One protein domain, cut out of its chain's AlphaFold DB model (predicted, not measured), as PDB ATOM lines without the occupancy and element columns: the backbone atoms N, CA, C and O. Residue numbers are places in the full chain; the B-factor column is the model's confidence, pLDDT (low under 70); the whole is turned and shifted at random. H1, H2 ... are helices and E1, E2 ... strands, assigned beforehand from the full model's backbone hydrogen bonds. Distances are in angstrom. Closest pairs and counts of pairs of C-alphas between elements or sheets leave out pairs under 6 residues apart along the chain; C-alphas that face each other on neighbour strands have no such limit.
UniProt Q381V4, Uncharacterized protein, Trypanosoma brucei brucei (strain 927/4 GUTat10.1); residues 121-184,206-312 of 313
ATOM      1  N   ARG A 121      89.508  29.231  27.477       77.01
ATOM      2  CA  ARG A 121      89.071  30.570  27.047       77.01
ATOM      3  C   ARG A 121      87.890  30.478  26.072       77.01
ATOM      4  O   ARG A 121      88.073  30.163  24.898       77.01
ATOM      5  N   LYS A 122      86.680  30.768  26.563       87.67
ATOM      6  CA  LYS A 122      85.458  30.826  25.749       87.67
ATOM      7  C   LYS A 122      85.589  31.994  24.774       87.67
ATOM      8  O   LYS A 122      85.643  33.139  25.222       87.67
ATOM      9  N   THR A 123      85.674  31.706  23.477       93.45
ATOM     10  CA  THR A 123      85.652  32.738  22.433       93.45
ATOM     11  C   THR A 123      84.246  33.315  22.317       93.45
ATOM     12  O   THR A 123      83.286  32.551  22.277       93.45
ATOM     13  N   VAL A 124      84.136  34.639  22.240       95.27
ATOM     14  CA  VAL A 124      82.909  35.390  21.954       95.27
ATOM     15  C   VAL A 124      83.069  36.056  20.597       95.27
ATOM     16  O   VAL A 124      84.059  36.753  20.365       95.27
ATOM     17  N   VAL A 125      82.117  35.815  19.698       96.97
ATOM     18  CA  VAL A 125      82.122  36.380  18.348       96.97
ATOM     19  C   VAL A 125      81.393  37.719  18.384       96.97
ATOM     20  O   VAL A 125      80.215  37.792  18.728       96.97
ATOM     21  N   LEU A 126      82.113  38.786  18.058       97.13
ATOM     22  CA  LEU A 126      81.583  40.136  17.943       97.13
ATOM     23  C   LEU A 126      81.301  40.433  16.469       97.13
ATOM     24  O   LEU A 126      82.245  40.549  15.693       97.13
ATOM     25  N   LEU A 127      80.027  40.575  16.106       95.76
ATOM     26  CA  LEU A 127      79.589  41.046  14.793       95.76
ATOM     27  C   LEU A 127      79.559  42.583  14.813       95.76
ATOM     28  O   LEU A 127      78.848  43.178  15.629       95.76
ATOM     29  N   LEU A 128      80.363  43.218  13.962       94.49
ATOM     30  CA  LEU A 128      80.639  44.654  13.994       94.49
ATOM     31  C   LEU A 128      80.430  45.300  12.619       94.49
ATOM     32  O   LEU A 128      81.136  44.987  11.670       94.49
ATOM     33  N   ASP A 129      79.509  46.253  12.548       89.17
ATOM     34  CA  ASP A 129      79.239  47.094  11.375       89.17
ATOM     35  C   ASP A 129      80.228  48.277  11.325       89.17
ATOM     36  O   ASP A 129      80.041  49.271  12.032       89.17
ATOM     37  N   LEU A 130      81.292  48.152  10.515       89.02
ATOM     38  CA  LEU A 130      82.405  49.109  10.428       89.02
ATOM     39  C   LEU A 130      82.003  50.480   9.883       89.02
ATOM     40  O   LEU A 130      82.607  51.474  10.294       89.02
ATOM     41  N   ASP A 131      81.023  50.530   8.976       81.13
ATOM     42  CA  ASP A 131      80.510  51.773   8.389       81.13
ATOM     43  C   ASP A 131      79.866  52.649   9.464       81.13
ATOM     44  O   ASP A 131      80.087  53.860   9.545       81.13
ATOM     45  N   ASN A 132      79.057  52.028  10.323       80.75
ATOM     46  CA  ASN A 132      78.306  52.743  11.338       80.75
ATOM     47  C   ASN A 132      79.139  52.977  12.608       80.75
ATOM     48  O   ASN A 132      78.978  54.018  13.266       80.75
ATOM     49  N   TYR A 133      80.017  52.033  12.973       84.72
ATOM     50  CA  TYR A 133      80.821  52.090  14.191       84.72
ATOM     51  C   TYR A 133      82.048  51.161  14.182       84.72
ATOM     52  O   TYR A 133      82.001  50.010  13.780       84.72
ATOM     53  N   GLY A 134      83.144  51.598  14.800       80.14
ATOM     54  CA  GLY A 134      84.207  50.688  15.232       80.14
ATOM     55  C   GLY A 134      85.524  50.894  14.509       80.14
ATOM     56  O   GLY A 134      86.544  50.877  15.189       80.14
ATOM     57  N   PHE A 135      85.545  51.193  13.203       86.49
ATOM     58  CA  PHE A 135      86.814  51.408  12.490       86.49
ATOM     59  C   PHE A 135      87.685  52.471  13.169       86.49
ATOM     60  O   PHE A 135      88.803  52.176  13.588       86.49
ATOM     61  N   ASN A 136      87.145  53.675  13.379       86.37
ATOM     62  CA  ASN A 136      87.845  54.738  14.101       86.37
ATOM     63  C   ASN A 136      87.901  54.481  15.616       86.37
ATOM     64  O   ASN A 136      88.911  54.762  16.256       86.37
ATOM     65  N   GLN A 137      86.842  53.928  16.214       89.34
ATOM     66  CA  GLN A 137      86.770  53.753  17.667       89.34
ATOM     67  C   GLN A 137      87.772  52.711  18.184       89.34
ATOM     68  O   GLN A 137      88.406  52.952  19.209       89.34
ATOM     69  N   PHE A 138      87.989  51.601  17.476       91.80
ATOM     70  CA  PHE A 138      88.929  50.535  17.855       91.80
ATOM     71  C   PHE A 138      90.392  50.849  17.472       91.80
ATOM     72  O   PHE A 138      91.303  50.114  17.864       91.80
ATOM     73  N   LYS A 139      90.665  51.989  16.811       89.66
ATOM     74  CA  LYS A 139      92.014  52.589  16.807       89.66
ATOM     75  C   LYS A 139      92.409  53.139  18.186       89.66
ATOM     76  O   LYS A 139      93.596  53.332  18.442       89.66
ATOM     77  N   SER A 140      91.451  53.319  19.100       89.91
ATOM     78  CA  SER A 140      91.729  53.636  20.505       89.91
ATOM     79  C   SER A 140      92.462  52.492  21.213       89.91
ATOM     80  O   SER A 140      92.284  51.312  20.908       89.91
ATOM     81  N   VAL A 141      93.252  52.846  22.225       89.47
ATOM     82  CA  VAL A 141      93.799  51.902  23.211       89.47
ATOM     83  C   VAL A 141      92.642  51.362  24.067       89.47
ATOM     84  O   VAL A 141      91.794  52.161  24.477       89.47
ATOM     85  N   PRO A 142      92.582  50.048  24.364       87.52
ATOM     86  CA  PRO A 142      91.562  49.490  25.247       87.52
ATOM     87  C   PRO A 142      91.571  50.200  26.615       87.52
ATOM     88  O   PRO A 142      92.647  50.450  27.170       87.52
ATOM     89  N   PRO A 143      90.399  50.517  27.194       88.17
ATOM     90  CA  PRO A 143      90.310  51.025  28.556       88.17
ATOM     91  C   PRO A 143      91.014  50.102  29.555       88.17
ATOM     92  O   PRO A 143      91.116  48.890  29.348       88.17
ATOM     93  N   ARG A 144      91.491  50.671  30.669       81.95
ATOM     94  CA  ARG A 144      92.006  49.861  31.783       81.95
ATOM     95  C   ARG A 144      90.910  48.892  32.240       81.95
ATOM     96  O   ARG A 144      89.751  49.293  32.338       81.95
ATOM     97  N   ARG A 145      91.301  47.645  32.531       76.02
ATOM     98  CA  ARG A 145      90.419  46.627  33.128       76.02
ATOM     99  C   ARG A 145      89.732  47.218  34.360       76.02
ATOM    100  O   ARG A 145      90.369  47.976  35.095       76.02
ATOM    101  N   SER A 146      88.469  46.865  34.590       72.22
ATOM    102  CA  SER A 146      87.816  47.263  35.842       72.22
ATOM    103  C   SER A 146      88.565  46.662  37.033       72.22
ATOM    104  O   SER A 146      89.057  45.534  36.967       72.22
ATOM    105  N   GLU A 147      88.624  47.391  38.141       70.39
ATOM    106  CA  GLU A 147      89.180  46.865  39.387       70.39
ATOM    107  C   GLU A 147      88.424  45.589  39.803       70.39
ATOM    108  O   GLU A 147      87.203  45.494  39.657       70.39
ATOM    109  N   GLY A 148      89.165  44.564  40.230       68.59
ATOM    110  CA  GLY A 148      88.621  43.242  40.562       68.59
ATOM    111  C   GLY A 148      88.285  42.321  39.375       68.59
ATOM    112  O   GLY A 148      87.939  41.164  39.606       68.59
ATOM    113  N   SER A 149      88.397  42.754  38.110       70.12
ATOM    114  CA  SER A 149      88.122  41.863  36.971       70.12
ATOM    115  C   SER A 149      89.352  41.064  36.524       70.12
ATOM    116  O   SER A 149      90.281  41.614  35.928       70.12
ATOM    117  N   ASN A 150      89.305  39.743  36.718       75.06
ATOM    118  CA  ASN A 150      90.321  38.805  36.218       75.06
ATOM    119  C   ASN A 150      90.194  38.508  34.709       75.06
ATOM    120  O   ASN A 150      91.101  37.930  34.116       75.06
ATOM    121  N   ILE A 151      89.085  38.906  34.076       81.11
ATOM    122  CA  ILE A 151      88.833  38.699  32.644       81.11
ATOM    123  C   ILE A 151      89.420  39.851  31.828       81.11
ATOM    124  O   ILE A 151      89.092  41.017  32.038       81.11
ATOM    125  N   ASN A 152      90.235  39.506  30.837       86.69
ATOM    126  CA  ASN A 152      90.664  40.418  29.788       86.69
ATOM    127  C   ASN A 152      89.764  40.246  28.561       86.69
ATOM    128  O   ASN A 152      89.877  39.243  27.861       86.69
ATOM    129  N   VAL A 153      88.893  41.216  28.281       90.94
ATOM    130  CA  VAL A 153      87.911  41.147  27.180       90.94
ATOM    131  C   VAL A 153      88.558  40.741  25.846       90.94
ATOM    132  O   VAL A 153      88.055  39.854  25.161       90.94
ATOM    133  N   LEU A 154      89.719  41.321  25.518       92.88
ATOM    134  CA  LEU A 154      90.458  41.045  24.278       92.88
ATOM    135  C   LEU A 154      90.876  39.574  24.116       92.88
ATOM    136  O   LEU A 154      90.900  39.074  22.994       92.88
ATOM    137  N   ASP A 155      91.142  38.859  25.213       91.22
ATOM    138  CA  ASP A 155      91.578  37.457  25.156       91.22
ATOM    139  C   ASP A 155      90.425  36.511  24.780       91.22
ATOM    140  O   ASP A 155      90.665  35.378  24.349       91.22
ATOM    141  N   HIS A 156      89.183  36.993  24.877       92.69
ATOM    142  CA  HIS A 156      87.960  36.265  24.550       92.69
ATOM    143  C   HIS A 156      87.329  36.686  23.220       92.69
ATOM    144  O   HIS A 156      86.605  35.889  22.634       92.69
ATOM    145  N   LEU A 157      87.599  37.890  22.712       95.51
ATOM    146  CA  LEU A 157      86.990  38.355  21.464       95.51
ATOM    147  C   LEU A 157      87.571  37.671  20.217       95.51
ATOM    148  O   LEU A 157      88.781  37.451  20.099       95.51
ATOM    149  N   PHE A 158      86.681  37.417  19.263       97.22
ATOM    150  CA  PHE A 158      86.947  37.309  17.832       97.22
ATOM    151  C   PHE A 158      86.019  38.312  17.143       97.22
ATOM    152  O   PHE A 158      84.812  38.267  17.373       97.22
ATOM    153  N   VAL A 159      86.560  39.248  16.366       97.26
ATOM    154  CA  VAL A 159      85.781  40.339  15.763       97.26
ATOM    155  C   VAL A 159      85.585  40.066  14.283       97.26
ATOM    156  O   VAL A 159      86.539  40.064  13.505       97.26
ATOM    157  N   TRP A 160      84.330  39.852  13.915       96.96
ATOM    158  CA  TRP A 160      83.877  39.736  12.544       96.96
ATOM    159  C   TRP A 160      83.335  41.096  12.112       96.96
ATOM    160  O   TRP A 160      82.356  41.601  12.661       96.96
ATOM    161  N   SER A 161      84.034  41.709  11.167       94.41
ATOM    162  CA  SER A 161      83.840  43.093  10.759       94.41
ATOM    163  C   SER A 161      83.184  43.151   9.381       94.41
ATOM    164  O   SER A 161      83.712  42.600   8.417       94.41
ATOM    165  N   PHE A 162      82.048  43.829   9.294       90.94
ATOM    166  CA  PHE A 162      81.235  43.991   8.093       90.94
ATOM    167  C   PHE A 162      81.402  45.400   7.554       90.94
ATOM    168  O   PHE A 162      81.388  46.355   8.329       90.94
ATOM    169  N   PHE A 163      81.576  45.533   6.245       86.85
ATOM    170  CA  PHE A 163      81.765  46.827   5.598       86.85
ATOM    171  C   PHE A 163      81.146  46.824   4.207       86.85
ATOM    172  O   PHE A 163      81.230  45.838   3.481       86.85
ATOM    173  N   SER A 164      80.537  47.936   3.826       79.35
ATOM    174  CA  SER A 164      79.946  48.138   2.509       79.35
ATOM    175  C   SER A 164      80.844  48.973   1.597       79.35
ATOM    176  O   SER A 164      81.904  49.465   1.991       79.35
ATOM    177  N   SER A 165      80.392  49.199   0.362       72.91
ATOM    178  CA  SER A 165      81.035  50.136  -0.569       72.91
ATOM    179  C   SER A 165      81.146  51.574  -0.020       72.91
ATOM    180  O   SER A 165      82.027  52.324  -0.451       72.91
ATOM    181  N   CYS A 166      80.324  51.956   0.968       76.52
ATOM    182  CA  CYS A 166      80.444  53.228   1.683       76.52
ATOM    183  C   CYS A 166      81.782  53.352   2.424       76.52
ATOM    184  O   CYS A 166      82.394  54.422   2.373       76.52
ATOM    185  N   PHE A 167      82.272  52.265   3.030       78.63
ATOM    186  CA  PHE A 167      83.547  52.230   3.739       78.63
ATOM    187  C   PHE A 167      84.691  52.610   2.805       78.63
ATOM    188  O   PHE A 167      85.422  53.566   3.059       78.63
ATOM    189  N   ALA A 168      84.807  51.885   1.688       75.75
ATOM    190  CA  ALA A 168      85.864  52.090   0.706       75.75
ATOM    191  C   ALA A 168      85.773  53.485   0.066       75.75
ATOM    192  O   ALA A 168      86.795  54.142  -0.114       75.75
ATOM    193  N   ARG A 169      84.556  53.989  -0.196       72.18
ATOM    194  CA  ARG A 169      84.338  55.355  -0.702       72.18
ATOM    195  C   ARG A 169      84.759  56.439   0.297       72.18
ATOM    196  O   ARG A 169      85.268  57.471  -0.129       72.18
ATOM    197  N   TYR A 170      84.533  56.241   1.596       75.28
ATOM    198  CA  TYR A 170      84.853  57.237   2.626       75.28
ATOM    199  C   TYR A 170      86.319  57.185   3.084       75.28
ATOM    200  O   TYR A 170      86.913  58.223   3.370       75.28
ATOM    201  N   HIS A 171      86.915  55.992   3.144       77.34
ATOM    202  CA  HIS A 171      88.285  55.787   3.623       77.34
ATOM    203  C   HIS A 171      89.338  55.669   2.512       77.34
ATOM    204  O   HIS A 171      90.524  55.789   2.808       77.34
ATOM    205  N   GLY A 172      88.938  55.434   1.259       75.18
ATOM    206  CA  GLY A 172      89.846  55.240   0.119       75.18
ATOM    207  C   GLY A 172      90.586  53.894   0.106       75.18
ATOM    208  O   GLY A 172      91.421  53.671  -0.764       75.18
ATOM    209  N   VAL A 173      90.302  53.005   1.063       80.36
ATOM    210  CA  VAL A 173      90.984  51.718   1.279       80.36
ATOM    211  C   VAL A 173      89.998  50.656   1.773       80.36
ATOM    212  O   VAL A 173      88.960  50.989   2.349       80.36
ATOM    213  N   LEU A 174      90.337  49.377   1.599       79.33
ATOM    214  CA  LEU A 174      89.620  48.267   2.237       79.33
ATOM    215  C   LEU A 174      90.060  48.068   3.686       79.33
ATOM    216  O   LEU A 174      91.235  48.266   3.996       79.33
ATOM    217  N   PRO A 175      89.165  47.615   4.576       85.84
ATOM    218  CA  PRO A 175      89.559  47.193   5.902       85.84
ATOM    219  C   PRO A 175      90.121  45.767   5.836       85.84
ATOM    220  O   PRO A 175      89.392  44.798   5.641       85.84
ATOM    221  N   ASP A 176      91.424  45.644   6.058       89.86
ATOM    222  CA  ASP A 176      92.087  44.383   6.385       89.86
ATOM    223  C   ASP A 176      92.827  44.507   7.732       89.86
ATOM    224  O   ASP A 176      92.840  45.568   8.371       89.86
ATOM    225  N   ALA A 177      93.477  43.428   8.178       91.32
ATOM    226  CA  ALA A 177      94.215  43.405   9.443       91.32
ATOM    227  C   ALA A 177      95.388  44.412   9.509       91.32
ATOM    228  O   ALA A 177      95.793  44.805  10.606       91.32
ATOM    229  N   HIS A 178      95.928  44.844   8.366       90.58
ATOM    230  CA  HIS A 178      96.982  45.849   8.262       90.58
ATOM    231  C   HIS A 178      96.399  47.271   8.294       90.58
ATOM    232  O   HIS A 178      96.814  48.075   9.130       90.58
ATOM    233  N   VAL A 179      95.394  47.569   7.469       88.71
ATOM    234  CA  VAL A 179      94.733  48.878   7.350       88.71
ATOM    235  C   VAL A 179      94.073  49.307   8.661       88.71
ATOM    236  O   VAL A 179      94.241  50.455   9.080       88.71
ATOM    237  N   VAL A 180      93.407  48.403   9.391       89.93
ATOM    238  CA  VAL A 180      92.855  48.753  10.718       89.93
ATOM    239  C   VAL A 180      93.941  49.075  11.756       89.93
ATOM    240  O   VAL A 180      93.690  49.805  12.718       89.93
ATOM    241  N   CYS A 181      95.163  48.569  11.555       89.07
ATOM    242  CA  CYS A 181      96.325  48.858  12.395       89.07
ATOM    243  C   CYS A 181      97.084  50.125  11.984       89.07
ATOM    244  O   CYS A 181      97.901  50.611  12.774       89.07
ATOM    245  N   GLN A 182      96.835  50.679  10.793       84.50
ATOM    246  CA  GLN A 182      97.455  51.932  10.372       84.50
ATOM    247  C   GLN A 182      96.990  53.074  11.279       84.50
ATOM    248  O   GLN A 182      95.789  53.306  11.490       84.50
ATOM    249  N   ARG A 183      97.963  53.824  11.808       71.51
ATOM    250  CA  ARG A 183      97.692  55.118  12.443       71.51
ATOM    251  C   ARG A 183      97.017  56.020  11.418       71.51
ATOM    252  O   ARG A 183      97.319  55.932  10.234       71.51
ATOM    253  N   ASN A 184      96.135  56.900  11.876       62.59
ATOM    254  CA  ASN A 184      95.645  57.967  11.016       62.59
ATOM    255  C   ASN A 184      96.846  58.850  10.661       62.59
ATOM    256  O   ASN A 184      97.311  59.618  11.503       62.59
ATOM    257  N   LYS A 206      99.252  49.411  22.459       88.99
ATOM    258  CA  LYS A 206      98.570  48.933  21.244       88.99
ATOM    259  C   LYS A 206      97.095  49.369  21.230       88.99
ATOM    260  O   LYS A 206      96.457  49.451  22.279       88.99
ATOM    261  N   SER A 207      96.549  49.630  20.043       92.72
ATOM    262  CA  SER A 207      95.107  49.826  19.840       92.72
ATOM    263  C   SER A 207      94.337  48.509  19.996       92.72
ATOM    264  O   SER A 207      94.934  47.430  19.930       92.72
ATOM    265  N   VAL A 208      93.010  48.576  20.160       94.28
ATOM    266  CA  VAL A 208      92.135  47.387  20.123       94.28
ATOM    267  C   VAL A 208      92.357  46.606  18.827       94.28
ATOM    268  O   VAL A 208      92.589  45.400  18.882       94.28
ATOM    269  N   TRP A 209      92.399  47.293  17.679       94.97
ATOM    270  CA  TRP A 209      92.717  46.661  16.399       94.97
ATOM    271  C   TRP A 209      94.060  45.939  16.402       94.97
ATOM    272  O   TRP A 209      94.118  44.773  16.018       94.97
ATOM    273  N   LYS A 210      95.127  46.580  16.894       94.38
ATOM    274  CA  LYS A 210      96.462  45.972  16.904       94.38
ATOM    275  C   LYS A 210      96.538  44.751  17.822       94.38
ATOM    276  O   LYS A 210      97.167  43.766  17.455       94.38
ATOM    277  N   HIS A 211      95.851  44.773  18.966       93.13
ATOM    278  CA  HIS A 211      95.716  43.596  19.830       93.13
ATOM    279  C   HIS A 211      95.006  42.423  19.136       93.13
ATOM    280  O   HIS A 211      95.437  41.283  19.276       93.13
ATOM    281  N   LEU A 212      93.925  42.686  18.397       95.85
ATOM    282  CA  LEU A 212      93.157  41.640  17.719       95.85
ATOM    283  C   LEU A 212      93.877  41.103  16.471       95.85
ATOM    284  O   LEU A 212      93.850  39.898  16.225       95.85
ATOM    285  N   ALA A 213      94.541  41.976  15.709       95.01
ATOM    286  CA  ALA A 213      95.308  41.611  14.521       95.01
ATOM    287  C   ALA A 213      96.526  40.743  14.871       95.01
ATOM    288  O   ALA A 213      96.697  39.682  14.276       95.01
ATOM    289  N   ASP A 214      97.320  41.141  15.876       93.29
ATOM    290  CA  ASP A 214      98.509  40.389  16.323       93.29
ATOM    291  C   ASP A 214      98.164  38.959  16.772       93.29
ATOM    292  O   ASP A 214      98.960  38.037  16.614       93.29
ATOM    293  N   GLU A 215      96.960  38.763  17.307       92.06
ATOM    294  CA  GLU A 215      96.464  37.470  17.773       92.06
ATOM    295  C   GLU A 215      95.709  36.671  16.691       92.06
ATOM    296  O   GLU A 215      95.318  35.528  16.944       92.06
ATOM    297  N   GLY A 216      95.482  37.227  15.495       93.93
ATOM    298  CA  GLY A 216      94.685  36.590  14.439       93.93
ATOM    299  C   GLY A 216      93.214  36.403  14.832       93.93
ATOM    300  O   GLY A 216      92.666  35.309  14.700       93.93
ATOM    301  N   ARG A 217      92.598  37.452  15.394       96.23
ATOM    302  CA  ARG A 217      91.217  37.480  15.924       96.23
ATOM    303  C   ARG A 217      90.265  38.338  15.089       96.23
ATOM    304  O   ARG A 217      89.251  38.796  15.611       96.23
ATOM    305  N   LEU A 218      90.626  38.605  13.840       96.77
ATOM    306  CA  LEU A 218      89.885  39.462  12.925       96.77
ATOM    307  C   LEU A 218      89.412  38.658  11.719       96.77
ATOM    308  O   LEU A 218      90.183  37.884  11.155       96.77
ATOM    309  N   HIS A 219      88.168  38.894  11.320       95.61
ATOM    310  CA  HIS A 219      87.618  38.507  10.026       95.61
ATOM    311  C   HIS A 219      86.939  39.729   9.407       95.61
ATOM    312  O   HIS A 219      86.365  40.539  10.137       95.61
ATOM    313  N   PHE A 220      87.016  39.869   8.088       92.48
ATOM    314  CA  PHE A 220      86.469  41.001   7.343       92.48
ATOM    315  C   PHE A 220      85.596  40.470   6.209       92.48
ATOM    316  O   PHE A 220      86.069  39.654   5.423       92.48
ATOM    317  N   THR A 221      84.348  40.929   6.129       89.11
ATOM    318  CA  THR A 221      83.391  40.514   5.095       89.11
ATOM    319  C   THR A 221      82.838  41.738   4.365       89.11
ATOM    320  O   THR A 221      82.195  42.580   5.008       89.11
ATOM    321  N   PRO A 222      83.063  41.854   3.044       83.80
ATOM    322  CA  PRO A 222      82.450  42.899   2.237       83.80
ATOM    323  C   PRO A 222      80.940  42.645   2.077       83.80
ATOM    324  O   PRO A 222      80.497  41.504   1.990       83.80
ATOM    325  N   CYS A 223      80.151  43.718   2.051       80.11
ATOM    326  CA  CYS A 223      78.685  43.716   2.003       80.11
ATOM    327  C   CYS A 223      78.197  44.576   0.816       80.11
ATOM    328  O   CYS A 223      78.614  45.731   0.680       80.11
ATOM    329  N   GLY A 224      77.355  44.023  -0.064       66.11
ATOM    330  CA  GLY A 224      76.968  44.621  -1.351       66.11
ATOM    331  C   GLY A 224      75.454  44.691  -1.578       66.11
ATOM    332  O   GLY A 224      74.695  43.834  -1.137       66.11
ATOM    333  N   GLY A 225      75.001  45.704  -2.308       55.85
ATOM    334  CA  GLY A 225      73.623  45.813  -2.781       55.85
ATOM    335  C   GLY A 225      72.560  45.992  -1.693       55.85
ATOM    336  O   GLY A 225      72.835  46.089  -0.499       55.85
ATOM    337  N   GLN A 226      71.297  46.042  -2.120       54.13
ATOM    338  CA  GLN A 226      70.155  46.159  -1.202       54.13
ATOM    339  C   GLN A 226      69.881  44.862  -0.422       54.13
ATOM    340  O   GLN A 226      69.364  44.920   0.688       54.13
ATOM    341  N   GLN A 227      70.220  43.698  -0.990       53.76
ATOM    342  CA  GLN A 227      69.970  42.386  -0.374       53.76
ATOM    343  C   GLN A 227      71.128  41.885   0.505       53.76
ATOM    344  O   GLN A 227      70.890  41.084   1.406       53.76
ATOM    345  N   GLN A 228      72.360  42.366   0.290       58.69
ATOM    346  CA  GLN A 228      73.528  42.063   1.131       58.69
ATOM    347  C   GLN A 228      74.056  43.325   1.840       58.69
ATOM    348  O   GLN A 228      75.245  43.440   2.147       58.69
ATOM    349  N   ALA A 229      73.163  44.269   2.145       70.42
ATOM    350  CA  ALA A 229      73.453  45.332   3.096       70.42
ATOM    351  C   ALA A 229      73.918  44.726   4.439       70.42
ATOM    352  O   ALA A 229      73.540  43.607   4.808       70.42
ATOM    353  N   ALA A 230      74.795  45.441   5.153       73.33
ATOM    354  CA  ALA A 230      75.511  44.887   6.304       73.33
ATOM    355  C   ALA A 230      74.568  44.376   7.410       73.33
ATOM    356  O   ALA A 230      74.890  43.406   8.089       73.33
ATOM    357  N   ASP A 231      73.385  44.972   7.561       75.66
ATOM    358  CA  ASP A 231      72.326  44.524   8.463       75.66
ATOM    359  C   ASP A 231      71.758  43.144   8.088       75.66
ATOM    360  O   ASP A 231      71.666  42.260   8.946       75.66
ATOM    361  N   GLY A 232      71.438  42.931   6.809       78.06
ATOM    362  CA  GLY A 232      70.986  41.643   6.286       78.06
ATOM    363  C   GLY A 232      72.044  40.549   6.453       78.06
ATOM    364  O   GLY A 232      71.742  39.465   6.958       78.06
ATOM    365  N   VAL A 233      73.296  40.857   6.104       83.54
ATOM    366  CA  VAL A 233      74.439  39.930   6.204       83.54
ATOM    367  C   VAL A 233      74.744  39.566   7.662       83.54
ATOM    368  O   VAL A 233      74.888  38.383   7.978       83.54
ATOM    369  N   ILE A 234      74.756  40.545   8.578       88.77
ATOM    370  CA  ILE A 234      74.942  40.317  10.024       88.77
ATOM    371  C   ILE A 234      73.884  39.356  10.574       88.77
ATOM    372  O   ILE A 234      74.224  38.459  11.348       88.77
ATOM    373  N   MET A 235      72.613  39.509  10.183       86.21
ATOM    374  CA  MET A 235      71.547  38.629  10.669       86.21
ATOM    375  C   MET A 235      71.647  37.210  10.102       86.21
ATOM    376  O   MET A 235      71.519  36.258  10.867       86.21
ATOM    377  N   GLN A 236      71.934  37.047   8.807       86.32
ATOM    378  CA  GLN A 236      72.144  35.720   8.208       86.32
ATOM    379  C   GLN A 236      73.324  34.984   8.863       86.32
ATOM    380  O   GLN A 236      73.220  33.803   9.196       86.32
ATOM    381  N   ILE A 237      74.421  35.692   9.141       89.84
ATOM    382  CA  ILE A 237      75.581  35.127   9.839       89.84
ATOM    383  C   ILE A 237      75.268  34.813  11.301       89.84
ATOM    384  O   ILE A 237      75.725  33.787  11.802       89.84
ATOM    385  N   ALA A 238      74.457  35.624  11.985       90.33
ATOM    386  CA  ALA A 238      73.982  35.278  13.319       90.33
ATOM    387  C   ALA A 238      73.208  33.944  13.305       90.33
ATOM    388  O   ALA A 238      73.482  33.089  14.149       90.33
ATOM    389  N   TYR A 239      72.325  33.720  12.321       87.16
ATOM    390  CA  TYR A 239      71.606  32.448  12.154       87.16
ATOM    391  C   TYR A 239      72.532  31.269  11.816       87.16
ATOM    392  O   TYR A 239      72.400  30.206  12.419       87.16
ATOM    393  N   ALA A 240      73.531  31.446  10.950       88.08
ATOM    394  CA  ALA A 240      74.526  30.400  10.685       88.08
ATOM    395  C   ALA A 240      75.399  30.071  11.921       88.08
ATOM    396  O   ALA A 240      75.847  28.938  12.116       88.08
ATOM    397  N   MET A 241      75.620  31.057  12.795       89.57
ATOM    398  CA  MET A 241      76.513  30.972  13.955       89.57
ATOM    399  C   MET A 241      75.779  30.768  15.294       89.57
ATOM    400  O   MET A 241      76.372  31.004  16.344       89.57
ATOM    401  N   VAL A 242      74.535  30.257  15.290       86.28
ATOM    402  CA  VAL A 242      73.709  29.952  16.493       86.28
ATOM    403  C   VAL A 242      74.433  29.171  17.599       86.28
ATOM    404  O   VAL A 242      74.108  29.288  18.776       86.28
ATOM    405  N   HIS A 243      75.425  28.362  17.226       86.67
ATOM    406  CA  HIS A 243      76.212  27.519  18.125       86.67
ATOM    407  C   HIS A 243      77.347  28.278  18.845       86.67
ATOM    408  O   HIS A 243      78.007  27.719  19.726       86.67
ATOM    409  N   MET A 244      77.588  29.540  18.482       91.20
ATOM    410  CA  MET A 244      78.602  30.414  19.066       91.20
ATOM    411  C   MET A 244      77.958  31.517  19.918       91.20
ATOM    412  O   MET A 244      76.902  32.040  19.577       91.20
ATOM    413  N   PRO A 245      78.599  31.941  21.023       93.01
ATOM    414  CA  PRO A 245      78.151  33.112  21.760       93.01
ATOM    415  C   PRO A 245      78.437  34.386  20.950       93.01
ATOM    416  O   PRO A 245      79.597  34.759  20.747       93.01
ATOM    417  N   LEU A 246      77.365  35.041  20.506       94.77
ATOM    418  CA  LEU A 246      77.382  36.208  19.626       94.77
ATOM    419  C   LEU A 246      77.041  37.501  20.378       94.77
ATOM    420  O   LEU A 246      76.148  37.524  21.225       94.77
ATOM    421  N   ILE A 247      77.718  38.590  20.012       95.89
ATOM    422  CA  ILE A 247      77.340  39.969  20.346       95.89
ATOM    423  C   ILE A 247      77.278  40.761  19.039       95.89
ATOM    424  O   ILE A 247      78.242  40.739  18.279       95.89
ATOM    425  N   VAL A 248      76.200  41.504  18.794       94.75
ATOM    426  CA  VAL A 248      76.127  42.500  17.711       94.75
ATOM    427  C   VAL A 248      76.429  43.888  18.273       94.75
ATOM    428  O   VAL A 248      75.792  44.327  19.232       94.75
ATOM    429  N   VAL A 249      77.365  44.609  17.657       94.56
ATOM    430  CA  VAL A 249      77.600  46.044  17.885       94.56
ATOM    431  C   VAL A 249      77.263  46.787  16.596       94.56
ATOM    432  O   VAL A 249      77.975  46.672  15.601       94.56
ATOM    433  N   SER A 250      76.186  47.571  16.619       91.76
ATOM    434  CA  SER A 250      75.797  48.438  15.501       91.76
ATOM    435  C   SER A 250      75.034  49.672  15.999       91.76
ATOM    436  O   SER A 250      74.522  49.720  17.125       91.76
ATOM    437  N   GLY A 251      75.012  50.705  15.157       88.70
ATOM    438  CA  GLY A 251      74.171  51.894  15.302       88.70
ATOM    439  C   GLY A 251      73.074  51.985  14.244       88.70
ATOM    440  O   GLY A 251      72.327  52.965  14.244       88.70
ATOM    441  N   ASP A 252      72.968  50.999  13.350       88.12
ATOM    442  CA  ASP A 252      71.992  51.023  12.273       88.12
ATOM    443  C   ASP A 252      70.560  50.865  12.798       88.12
ATOM    444  O   ASP A 252      70.239  49.954  13.565       88.12
ATOM    445  N   GLN A 253      69.686  51.794  12.411       87.34
ATOM    446  CA  GLN A 253      68.318  51.838  12.927       87.34
ATOM    447  C   GLN A 253      67.379  50.849  12.226       87.34
ATOM    448  O   GLN A 253      66.330  50.546  12.795       87.34
ATOM    449  N   GLY A 254      67.730  50.350  11.037       86.17
ATOM    450  CA  GLY A 254      67.034  49.257  10.362       86.17
ATOM    451  C   GLY A 254      67.284  47.942  11.094       86.17
ATOM    452  O   GLY A 254      66.346  47.363  11.642       86.17
ATOM    453  N   LEU A 255      68.556  47.557  11.238       86.00
ATOM    454  CA  LEU A 255      69.001  46.364  11.966       86.00
ATOM    455  C   LEU A 255      68.435  46.305  13.390       86.00
ATOM    456  O   LEU A 255      67.820  45.317  13.800       86.00
ATOM    457  N   LEU A 256      68.615  47.385  14.156       89.36
ATOM    458  CA  LEU A 256      68.166  47.456  15.547       89.36
ATOM    459  C   LEU A 256      66.637  47.366  15.670       89.36
ATOM    460  O   LEU A 256      66.132  46.810  16.653       89.36
ATOM    461  N   ARG A 257      65.894  47.880  14.681       88.22
ATOM    462  CA  ARG A 257      64.434  47.759  14.619       88.22
ATOM    463  C   ARG A 257      64.013  46.342  14.244       88.22
ATOM    464  O   ARG A 257      63.211  45.776  14.978       88.22
ATOM    465  N   ALA A 258      64.600  45.749  13.206       84.65
ATOM    466  CA  ALA A 258      64.309  44.384  12.770       84.65
ATOM    467  C   ALA A 258      64.521  43.366  13.907       84.65
ATOM    468  O   ALA A 258      63.641  42.552  14.195       84.65
ATOM    469  N   ILE A 259      65.634  43.480  14.644       87.43
ATOM    470  CA  ILE A 259      65.887  42.680  15.852       87.43
ATOM    471  C   ILE A 259      64.802  42.930  16.915       87.43
ATOM    472  O   ILE A 259      64.259  41.982  17.486       87.43
ATOM    473  N   SER A 260      64.456  44.192  17.196       87.03
ATOM    474  CA  SER A 260      63.417  44.528  18.179       87.03
ATOM    475  C   SER A 260      62.016  44.054  17.777       87.03
ATOM    476  O   SER A 260      61.198  43.804  18.662       87.03
ATOM    477  N   GLU A 261      61.708  43.967  16.486       84.53
ATOM    478  CA  GLU A 261      60.417  43.513  15.969       84.53
ATOM    479  C   GLU A 261      60.311  41.990  16.055       84.53
ATOM    480  O   GLU A 261      59.372  41.497  16.679       84.53
ATOM    481  N   ARG A 262      61.331  41.250  15.597       82.40
ATOM    482  CA  ARG A 262      61.432  39.788  15.786       82.40
ATOM    483  C   ARG A 262      61.305  39.398  17.266       82.40
ATOM    484  O   ARG A 262      60.490  38.551  17.621       82.40
ATOM    485  N   ARG A 263      61.970  40.123  18.178       84.09
ATOM    486  CA  ARG A 263      61.812  39.935  19.640       84.09
ATOM    487  C   ARG A 263      60.397  40.149  20.184       84.09
ATOM    488  O   ARG A 263      60.069  39.572  21.214       84.09
ATOM    489  N   ARG A 264      59.574  40.992  19.552       79.53
ATOM    490  CA  ARG A 264      58.165  41.207  19.945       79.53
ATOM    491  C   ARG A 264      57.230  40.135  19.385       79.53
ATOM    492  O   ARG A 264      56.135  39.953  19.919       79.53
ATOM    493  N   VAL A 265      57.634  39.477  18.297       74.36
ATOM    494  CA  VAL A 265      56.891  38.382  17.660       74.36
ATOM    495  C   VAL A 265      57.242  37.033  18.293       74.36
ATOM    496  O   VAL A 265      56.360  36.183  18.382       74.36
ATOM    497  N   ALA A 266      58.460  36.859  18.818       67.78
ATOM    498  CA  ALA A 266      58.872  35.680  19.580       67.78
ATOM    499  C   ALA A 266      57.815  35.262  20.630       67.78
ATOM    500  O   ALA A 266      57.455  36.030  21.522       67.78
ATOM    501  N   GLY A 267      57.291  34.038  20.491       63.40
ATOM    502  CA  GLY A 267      56.190  33.496  21.303       63.40
ATOM    503  C   GLY A 267      54.794  33.574  20.660       63.40
ATOM    504  O   GLY A 267      53.866  32.923  21.143       63.40
ATOM    505  N   ARG A 268      54.619  34.303  19.549       64.46
ATOM    506  CA  ARG A 268      53.415  34.240  18.701       64.46
ATOM    507  C   ARG A 268      53.586  33.104  17.685       64.46
ATOM    508  O   ARG A 268      54.640  32.954  17.081       64.46
ATOM    509  N   LYS A 269      52.574  32.239  17.577       55.43
ATOM    510  CA  LYS A 269      52.716  30.872  17.047       55.43
ATOM    511  C   LYS A 269      52.691  30.787  15.510       55.43
ATOM    512  O   LYS A 269      51.637  30.526  14.938       55.43
ATOM    513  N   THR A 270      53.853  30.866  14.874       56.29
ATOM    514  CA  THR A 270      54.101  30.359  13.509       56.29
ATOM    515  C   THR A 270      55.321  29.437  13.544       56.29
ATOM    516  O   THR A 270      56.369  29.805  14.064       56.29
ATOM    517  N   SER A 271      55.177  28.189  13.080       56.14
ATOM    518  CA  SER A 271      56.159  27.125  13.362       56.14
ATOM    519  C   SER A 271      57.495  27.288  12.638       56.14
ATOM    520  O   SER A 271      58.519  26.870  13.173       56.14
ATOM    521  N   ARG A 272      57.495  27.906  11.450       56.78
ATOM    522  CA  ARG A 272      58.702  28.114  10.634       56.78
ATOM    523  C   ARG A 272      59.639  29.169  11.239       56.78
ATOM    524  O   ARG A 272      60.849  29.033  11.133       56.78
ATOM    525  N   ASP A 273      59.087  30.135  11.973       62.09
ATOM    526  CA  ASP A 273      59.839  31.274  12.516       62.09
ATOM    527  C   ASP A 273      60.415  31.009  13.922       62.09
ATOM    528  O   ASP A 273      61.005  31.907  14.526       62.09
ATOM    529  N   ILE A 274      60.211  29.817  14.501       65.80
ATOM    530  CA  ILE A 274      60.565  29.541  15.907       65.80
ATOM    531  C   ILE A 274      62.074  29.686  16.136       65.80
ATOM    532  O   ILE A 274      62.468  30.406  17.050       65.80
ATOM    533  N   MET A 275      62.910  29.062  15.299       65.51
ATOM    534  CA  MET A 275      64.369  29.080  15.479       65.51
ATOM    535  C   MET A 275      64.958  30.486  15.290       65.51
ATOM    536  O   MET A 275      65.779  30.929  16.096       65.51
ATOM    537  N   GLU A 276      64.505  31.221  14.269       68.22
ATOM    538  CA  GLU A 276      64.951  32.599  14.040       68.22
ATOM    539  C   GLU A 276      64.547  33.523  15.192       68.22
ATOM    540  O   GLU A 276      65.361  34.315  15.678       68.22
ATOM    541  N   ASN A 277      63.303  33.420  15.666       70.34
ATOM    542  CA  ASN A 277      62.816  34.223  16.783       70.34
ATOM    543  C   ASN A 277      63.512  33.856  18.101       70.34
ATOM    544  O   ASN A 277      63.847  34.757  18.872       70.34
ATOM    545  N   GLU A 278      63.773  32.569  18.347       74.70
ATOM    546  CA  GLU A 278      64.500  32.108  19.529       74.70
ATOM    547  C   GLU A 278      65.921  32.679  19.552       74.70
ATOM    548  O   GLU A 278      66.269  33.357  20.525       74.70
ATOM    549  N   LEU A 279      66.702  32.538  18.472       76.18
ATOM    550  CA  LEU A 279      68.024  33.169  18.411       76.18
ATOM    551  C   LEU A 279      67.915  34.684  18.595       76.18
ATOM    552  O   LEU A 279      68.643  35.257  19.401       76.18
ATOM    553  N   THR A 280      67.005  35.352  17.880       78.98
ATOM    554  CA  THR A 280      66.904  36.822  17.928       78.98
ATOM    555  C   THR A 280      66.516  37.323  19.328       78.98
ATOM    556  O   THR A 280      66.890  38.437  19.715       78.98
ATOM    557  N   SER A 281      65.824  36.495  20.123       77.31
ATOM    558  CA  SER A 281      65.534  36.749  21.539       77.31
ATOM    559  C   SER A 281      66.763  36.630  22.451       77.31
ATOM    560  O   SER A 281      66.894  37.429  23.377       77.31
ATOM    561  N   GLN A 282      67.680  35.702  22.157       81.46
ATOM    562  CA  GLN A 282      68.885  35.427  22.953       81.46
ATOM    563  C   GLN A 282      70.119  36.237  22.512       81.46
ATOM    564  O   GLN A 282      71.039  36.433  23.304       81.46
ATOM    565  N   LEU A 283      70.145  36.715  21.264       89.19
ATOM    566  CA  LEU A 283      71.249  37.465  20.662       89.19
ATOM    567  C   LEU A 283      71.587  38.716  21.486       89.19
ATOM    568  O   LEU A 283      70.734  39.575  21.702       89.19
ATOM    569  N   GLU A 284      72.828  38.878  21.930       93.11
ATOM    570  CA  GLU A 284      73.220  40.075  22.677       93.11
ATOM    571  C   GLU A 284      73.466  41.249  21.715       93.11
ATOM    572  O   GLU A 284      74.136  41.086  20.696       93.11
ATOM    573  N   VAL A 285      72.930  42.442  22.011       94.35
ATOM    574  CA  VAL A 285      72.985  43.592  21.087       94.35
ATOM    575  C   VAL A 285      73.308  44.890  21.815       94.35
ATOM    576  O   VAL A 285      72.536  45.369  22.649       94.35
ATOM    577  N   ILE A 286      74.419  45.508  21.422       95.06
ATOM    578  CA  ILE A 286      74.900  46.786  21.937       95.06
ATOM    579  C   ILE A 286      74.595  47.872  20.901       95.06
ATOM    580  O   ILE A 286      75.294  48.041  19.902       95.06
ATOM    581  N   ASN A 287      73.531  48.629  21.165       94.16
ATOM    582  CA  ASN A 287      73.155  49.802  20.380       94.16
ATOM    583  C   ASN A 287      74.090  50.975  20.719       94.16
ATOM    584  O   ASN A 287      73.945  51.614  21.765       94.16
ATOM    585  N   VAL A 288      75.020  51.296  19.819       93.88
ATOM    586  CA  VAL A 288      76.022  52.359  20.038       93.88
ATOM    587  C   VAL A 288      75.431  53.773  20.032       93.88
ATOM    588  O   VAL A 288      76.044  54.699  20.567       93.88
ATOM    589  N   CYS A 289      74.232  53.962  19.474       93.03
ATOM    590  CA  CYS A 289      73.547  55.255  19.464       93.03
ATOM    591  C   CYS A 289      73.076  55.658  20.868       93.03
ATOM    592  O   CYS A 289      73.134  56.841  21.193       93.03
ATOM    593  N   LYS A 290      72.760  54.694  21.755       93.71
ATOM    594  CA  LYS A 290      72.519  54.963  23.194       93.71
ATOM    595  C   LYS A 290      73.703  55.667  23.873       93.71
ATOM    596  O   LYS A 290      73.524  56.394  24.843       93.71
ATOM    597  N   HIS A 291      74.905  55.467  23.333       92.48
ATOM    598  CA  HIS A 291      76.174  55.979  23.849       92.48
ATOM    599  C   HIS A 291      76.744  57.137  23.023       92.48
ATOM    600  O   HIS A 291      77.908  57.503  23.198       92.48
ATOM    601  N   ASN A 292      75.958  57.715  22.106       91.64
ATOM    602  CA  ASN A 292      76.407  58.734  21.148       91.64
ATOM    603  C   ASN A 292      77.662  58.304  20.355       91.64
ATOM    604  O   ASN A 292      78.559  59.114  20.123       91.64
ATOM    605  N   LYS A 293      77.773  57.010  20.009       89.49
ATOM    606  CA  LYS A 293      78.941  56.398  19.338       89.49
ATOM    607  C   LYS A 293      80.290  56.611  20.057       89.49
ATOM    608  O   LYS A 293      81.352  56.464  19.448       89.49
ATOM    609  N   LYS A 294      80.285  56.937  21.356       92.45
ATOM    610  CA  LYS A 294      81.510  57.108  22.155       92.45
ATOM    611  C   LYS A 294      82.120  55.746  22.490       92.45
ATOM    612  O   LYS A 294      81.424  54.853  22.966       92.45
ATOM    613  N   PHE A 295      83.435  55.618  22.312       92.95
ATOM    614  CA  PHE A 295      84.153  54.353  22.500       92.95
ATOM    615  C   PHE A 295      84.052  53.792  23.929       92.95
ATOM    616  O   PHE A 295      83.669  52.640  24.109       92.95
ATOM    617  N   PHE A 296      84.365  54.595  24.952       93.27
ATOM    618  CA  PHE A 296      84.467  54.102  26.332       93.27
ATOM    619  C   PHE A 296      83.147  53.535  26.906       93.27
ATOM    620  O   PHE A 296      83.197  52.444  27.473       93.27
ATOM    621  N   PRO A 297      81.970  54.179  26.752       94.09
ATOM    622  CA  PRO A 297      80.710  53.589  27.213       94.09
ATOM    623  C   PRO A 297      80.346  52.291  26.474       94.09
ATOM    624  O   PRO A 297      80.033  51.298  27.123       94.09
ATOM    625  N   VAL A 298      80.497  52.247  25.142       94.68
ATOM    626  CA  VAL A 298      80.273  51.022  24.347       94.68
ATOM    627  C   VAL A 298      81.221  49.897  24.779       94.68
ATOM    628  O   VAL A 298      80.808  48.743  24.868       94.68
ATOM    629  N   TRP A 299      82.478  50.217  25.099       93.99
ATOM    630  CA  TRP A 299      83.433  49.238  25.621       93.99
ATOM    631  C   TRP A 299      83.010  48.668  26.980       93.99
ATOM    632  O   TRP A 299      83.192  47.476  27.217       93.99
ATOM    633  N   ARG A 300      82.422  49.479  27.871       92.95
ATOM    634  CA  ARG A 300      81.911  48.999  29.169       92.95
ATOM    635  C   ARG A 300      80.712  48.066  29.013       92.95
ATOM    636  O   ARG A 300      80.639  47.066  29.729       92.95
ATOM    637  N   ASP A 301      79.815  48.351  28.074       95.11
ATOM    638  CA  ASP A 301      78.712  47.447  27.731       95.11
ATOM    639  C   ASP A 301      79.253  46.128  27.156       95.11
ATOM    640  O   ASP A 301      78.853  45.054  27.604       95.11
ATOM    641  N   LEU A 302      80.235  46.197  26.246       94.97
ATOM    642  CA  LEU A 302      80.900  45.025  25.667       94.97
ATOM    643  C   LEU A 302      81.611  44.182  26.731       94.97
ATOM    644  O   LEU A 302      81.453  42.965  26.763       94.97
ATOM    645  N   GLU A 303      82.344  44.816  27.643       93.41
ATOM    646  CA  GLU A 303      82.985  44.155  28.780       93.41
ATOM    647  C   GLU A 303      81.956  43.465  29.691       93.41
ATOM    648  O   GLU A 303      82.156  42.319  30.095       93.41
ATOM    649  N   THR A 304      80.827  44.121  29.965       93.07
ATOM    650  CA  THR A 304      79.736  43.568  30.783       93.07
ATOM    651  C   THR A 304      79.065  42.371  30.099       93.07
ATOM    652  O   THR A 304      78.855  41.331  30.730       93.07
ATOM    653  N   ALA A 305      78.779  42.478  28.800       94.38
ATOM    654  CA  ALA A 305      78.225  41.404  27.983       94.38
ATOM    655  C   ALA A 305      79.165  40.191  27.907       94.38
ATOM    656  O   ALA A 305      78.747  39.073  28.211       94.38
ATOM    657  N   VAL A 306      80.446  40.410  27.596       93.27
ATOM    658  CA  VAL A 306      81.468  39.354  27.522       93.27
ATOM    659  C   VAL A 306      81.646  38.658  28.874       93.27
ATOM    660  O   VAL A 306      81.635  37.429  28.922       93.27
ATOM    661  N   ARG A 307      81.723  39.400  29.990       91.11
ATOM    662  CA  ARG A 307      81.785  38.802  31.339       91.11
ATOM    663  C   ARG A 307      80.570  37.931  31.638       91.11
ATOM    664  O   ARG A 307      80.753  36.800  32.074       91.11
ATOM    665  N   ARG A 308      79.349  38.418  31.376       91.28
ATOM    666  CA  ARG A 308      78.119  37.623  31.540       91.28
ATOM    667  C   ARG A 308      78.193  36.350  30.700       91.28
ATOM    668  O   ARG A 308      78.010  35.275  31.246       91.28
ATOM    669  N   ILE A 309      78.548  36.440  29.419       91.63
ATOM    670  CA  ILE A 309      78.669  35.278  28.522       91.63
ATOM    671  C   ILE A 309      79.713  34.259  29.010       91.63
ATOM    672  O   ILE A 309      79.510  33.057  28.834       91.63
ATOM    673  N   ILE A 310      80.826  34.700  29.599       88.06
ATOM    674  CA  ILE A 310      81.874  33.809  30.127       88.06
ATOM    675  C   ILE A 310      81.445  33.159  31.447       88.06
ATOM    676  O   ILE A 310      81.675  31.965  31.627       88.06
ATOM    677  N   HIS A 311      80.816  33.920  32.345       83.49
ATOM    678  CA  HIS A 311      80.385  33.447  33.663       83.49
ATOM    679  C   HIS A 311      79.040  32.707  33.663       83.49
ATOM    680  O   HIS A 311      78.749  32.022  34.636       83.49
ATOM    681  N   HIS A 312      78.230  32.801  32.603       67.33
ATOM    682  CA  HIS A 312      77.003  32.014  32.470       67.33
ATOM    683  C   HIS A 312      77.339  30.569  32.055       67.33
ATOM    684  O   HIS A 312      77.309  30.209  30.871       67.33
TER     685      HIS A 312
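AT A GLANCE: This is residues 121 to 184 and 206 to 312 of the 313 residues of an uncharacterized protein of Trypanosoma brucei brucei (strain 927/4 GUTat10.1) (UniProt Q381V4). A twisted sheet of five parallel strands makes the middle of the domain, with H4 and H5 over one face and the long H8 over the other: three layers, helices on both faces of a sheet. H5 and H6, with the loop of residues 266 to 273, reach to one end of the longest axis, while H3 and the unnamed residues 172 to 184 lie toward the other. The printed part has 171 residues with eight named helices and five named strands, in the order E1 H1 E2 H2 H3 E3 H4 E4 H5 H6 E5 H7 H8. The sheet runs E3 E2 E1 E4 E5, and the class is mixed, helices and strands. The whole is compact, with a radius of gyration of the C-alphas of 16.0 A and spans of 50 by 43 by 28 A.

HOW THE PARTS SIT: The inner strand E1, residues 124 to 129, is parallel to E2, residues 157 to 164, at 20 degrees; N 126 and O 158 are within hydrogen-bond range at 2.8 A. E3, residues 218 to 223, is an edge strand parallel to E2 at 22 degrees, with N 161 and O 219 2.8 A apart. On the other side of E1, E4, residues 246 to 250, is parallel to it at 21 degrees, with N 127 and O 247 2.8 A apart. The edge strand E5, residues 284 to 287, is parallel to E4 at 12 degrees, with N 248 and O 284 2.8 A apart. H4, residues 230 to 240, lies over E2 and E1 at a height over the sheet of 8.5 A and runs along the strands, at 9 degrees to E1 on the local plane. H5, residues 253 to 265, is on the same face, over E5 and slantwise at 38 degrees on the local plane. H4 and H5 only just touch, with 3 pairs of C-alphas within 8 A, and only at their ends; their closest C-alphas, Asp 231 and Leu 255, are 5.2 A apart. H6, residues 274 to 282, is not on the sheet but touches H5 at a steep tilt of 63 degrees, opposite ways, the closest C-alphas being those of Arg 263 and Ser 281, 5.3 A apart. On the opposite face H8, residues 295 to 311, lies over E4 at a height of 8.8 A, along the strands at 13 degrees on the local plane. H8 touches H1, residues 153 to 156, with residues 303 to 307 alone; the C-alphas of Val 153 and Glu 303 are closest, 6.0 A apart. H7, residues 288 to 291, only just touches H8, with 3 pairs of C-alphas within 8 A, and only at the corner by their link, the closest C-alphas being those of His 291 and Pro 297, 6.1 A apart. H1, H2, residues 165 to 171, and H3, residues 208 to 214, only graze the sheet. E1, H1, E2 and E4, H5 H6, E5 are strand-helix-strand units, parallel neighbour strands with helices between, and E3, H4, E4 is a split one, with E2 and E1 between its strands; each crossover is right-handed. Every O i to N i+4 pair is within hydrogen-bond range in H2, H3, H4, H5, H6 and H8; H1 and H7 are too short for such a pair.

IN THESE COORDINATES: E1 begins at C-alpha 124 (82.909, 35.390, 21.954) and is 16.2 A long, as is E3; E2 is the longest strand, 22.5 A. H8 is 24.0 A long and ends at C-alpha 311 (80.385, 33.447, 33.663). H5 is 18.3 A long and H4 15.2 A.

THE WHOLE: The two C-alphas farthest apart, those of Arg 183 and Lys 269, are 51.3 A apart. Residues 185 to 205 are not printed, and C-alphas 184 and 206 are 14.0 A apart across the cut. The link from E1 to H1, 23 residues, is long. The mean pLDDT of the printed part is 84.6; it is under 70 at residues 148, 184, 224 to 228, 266 to 276 and 312.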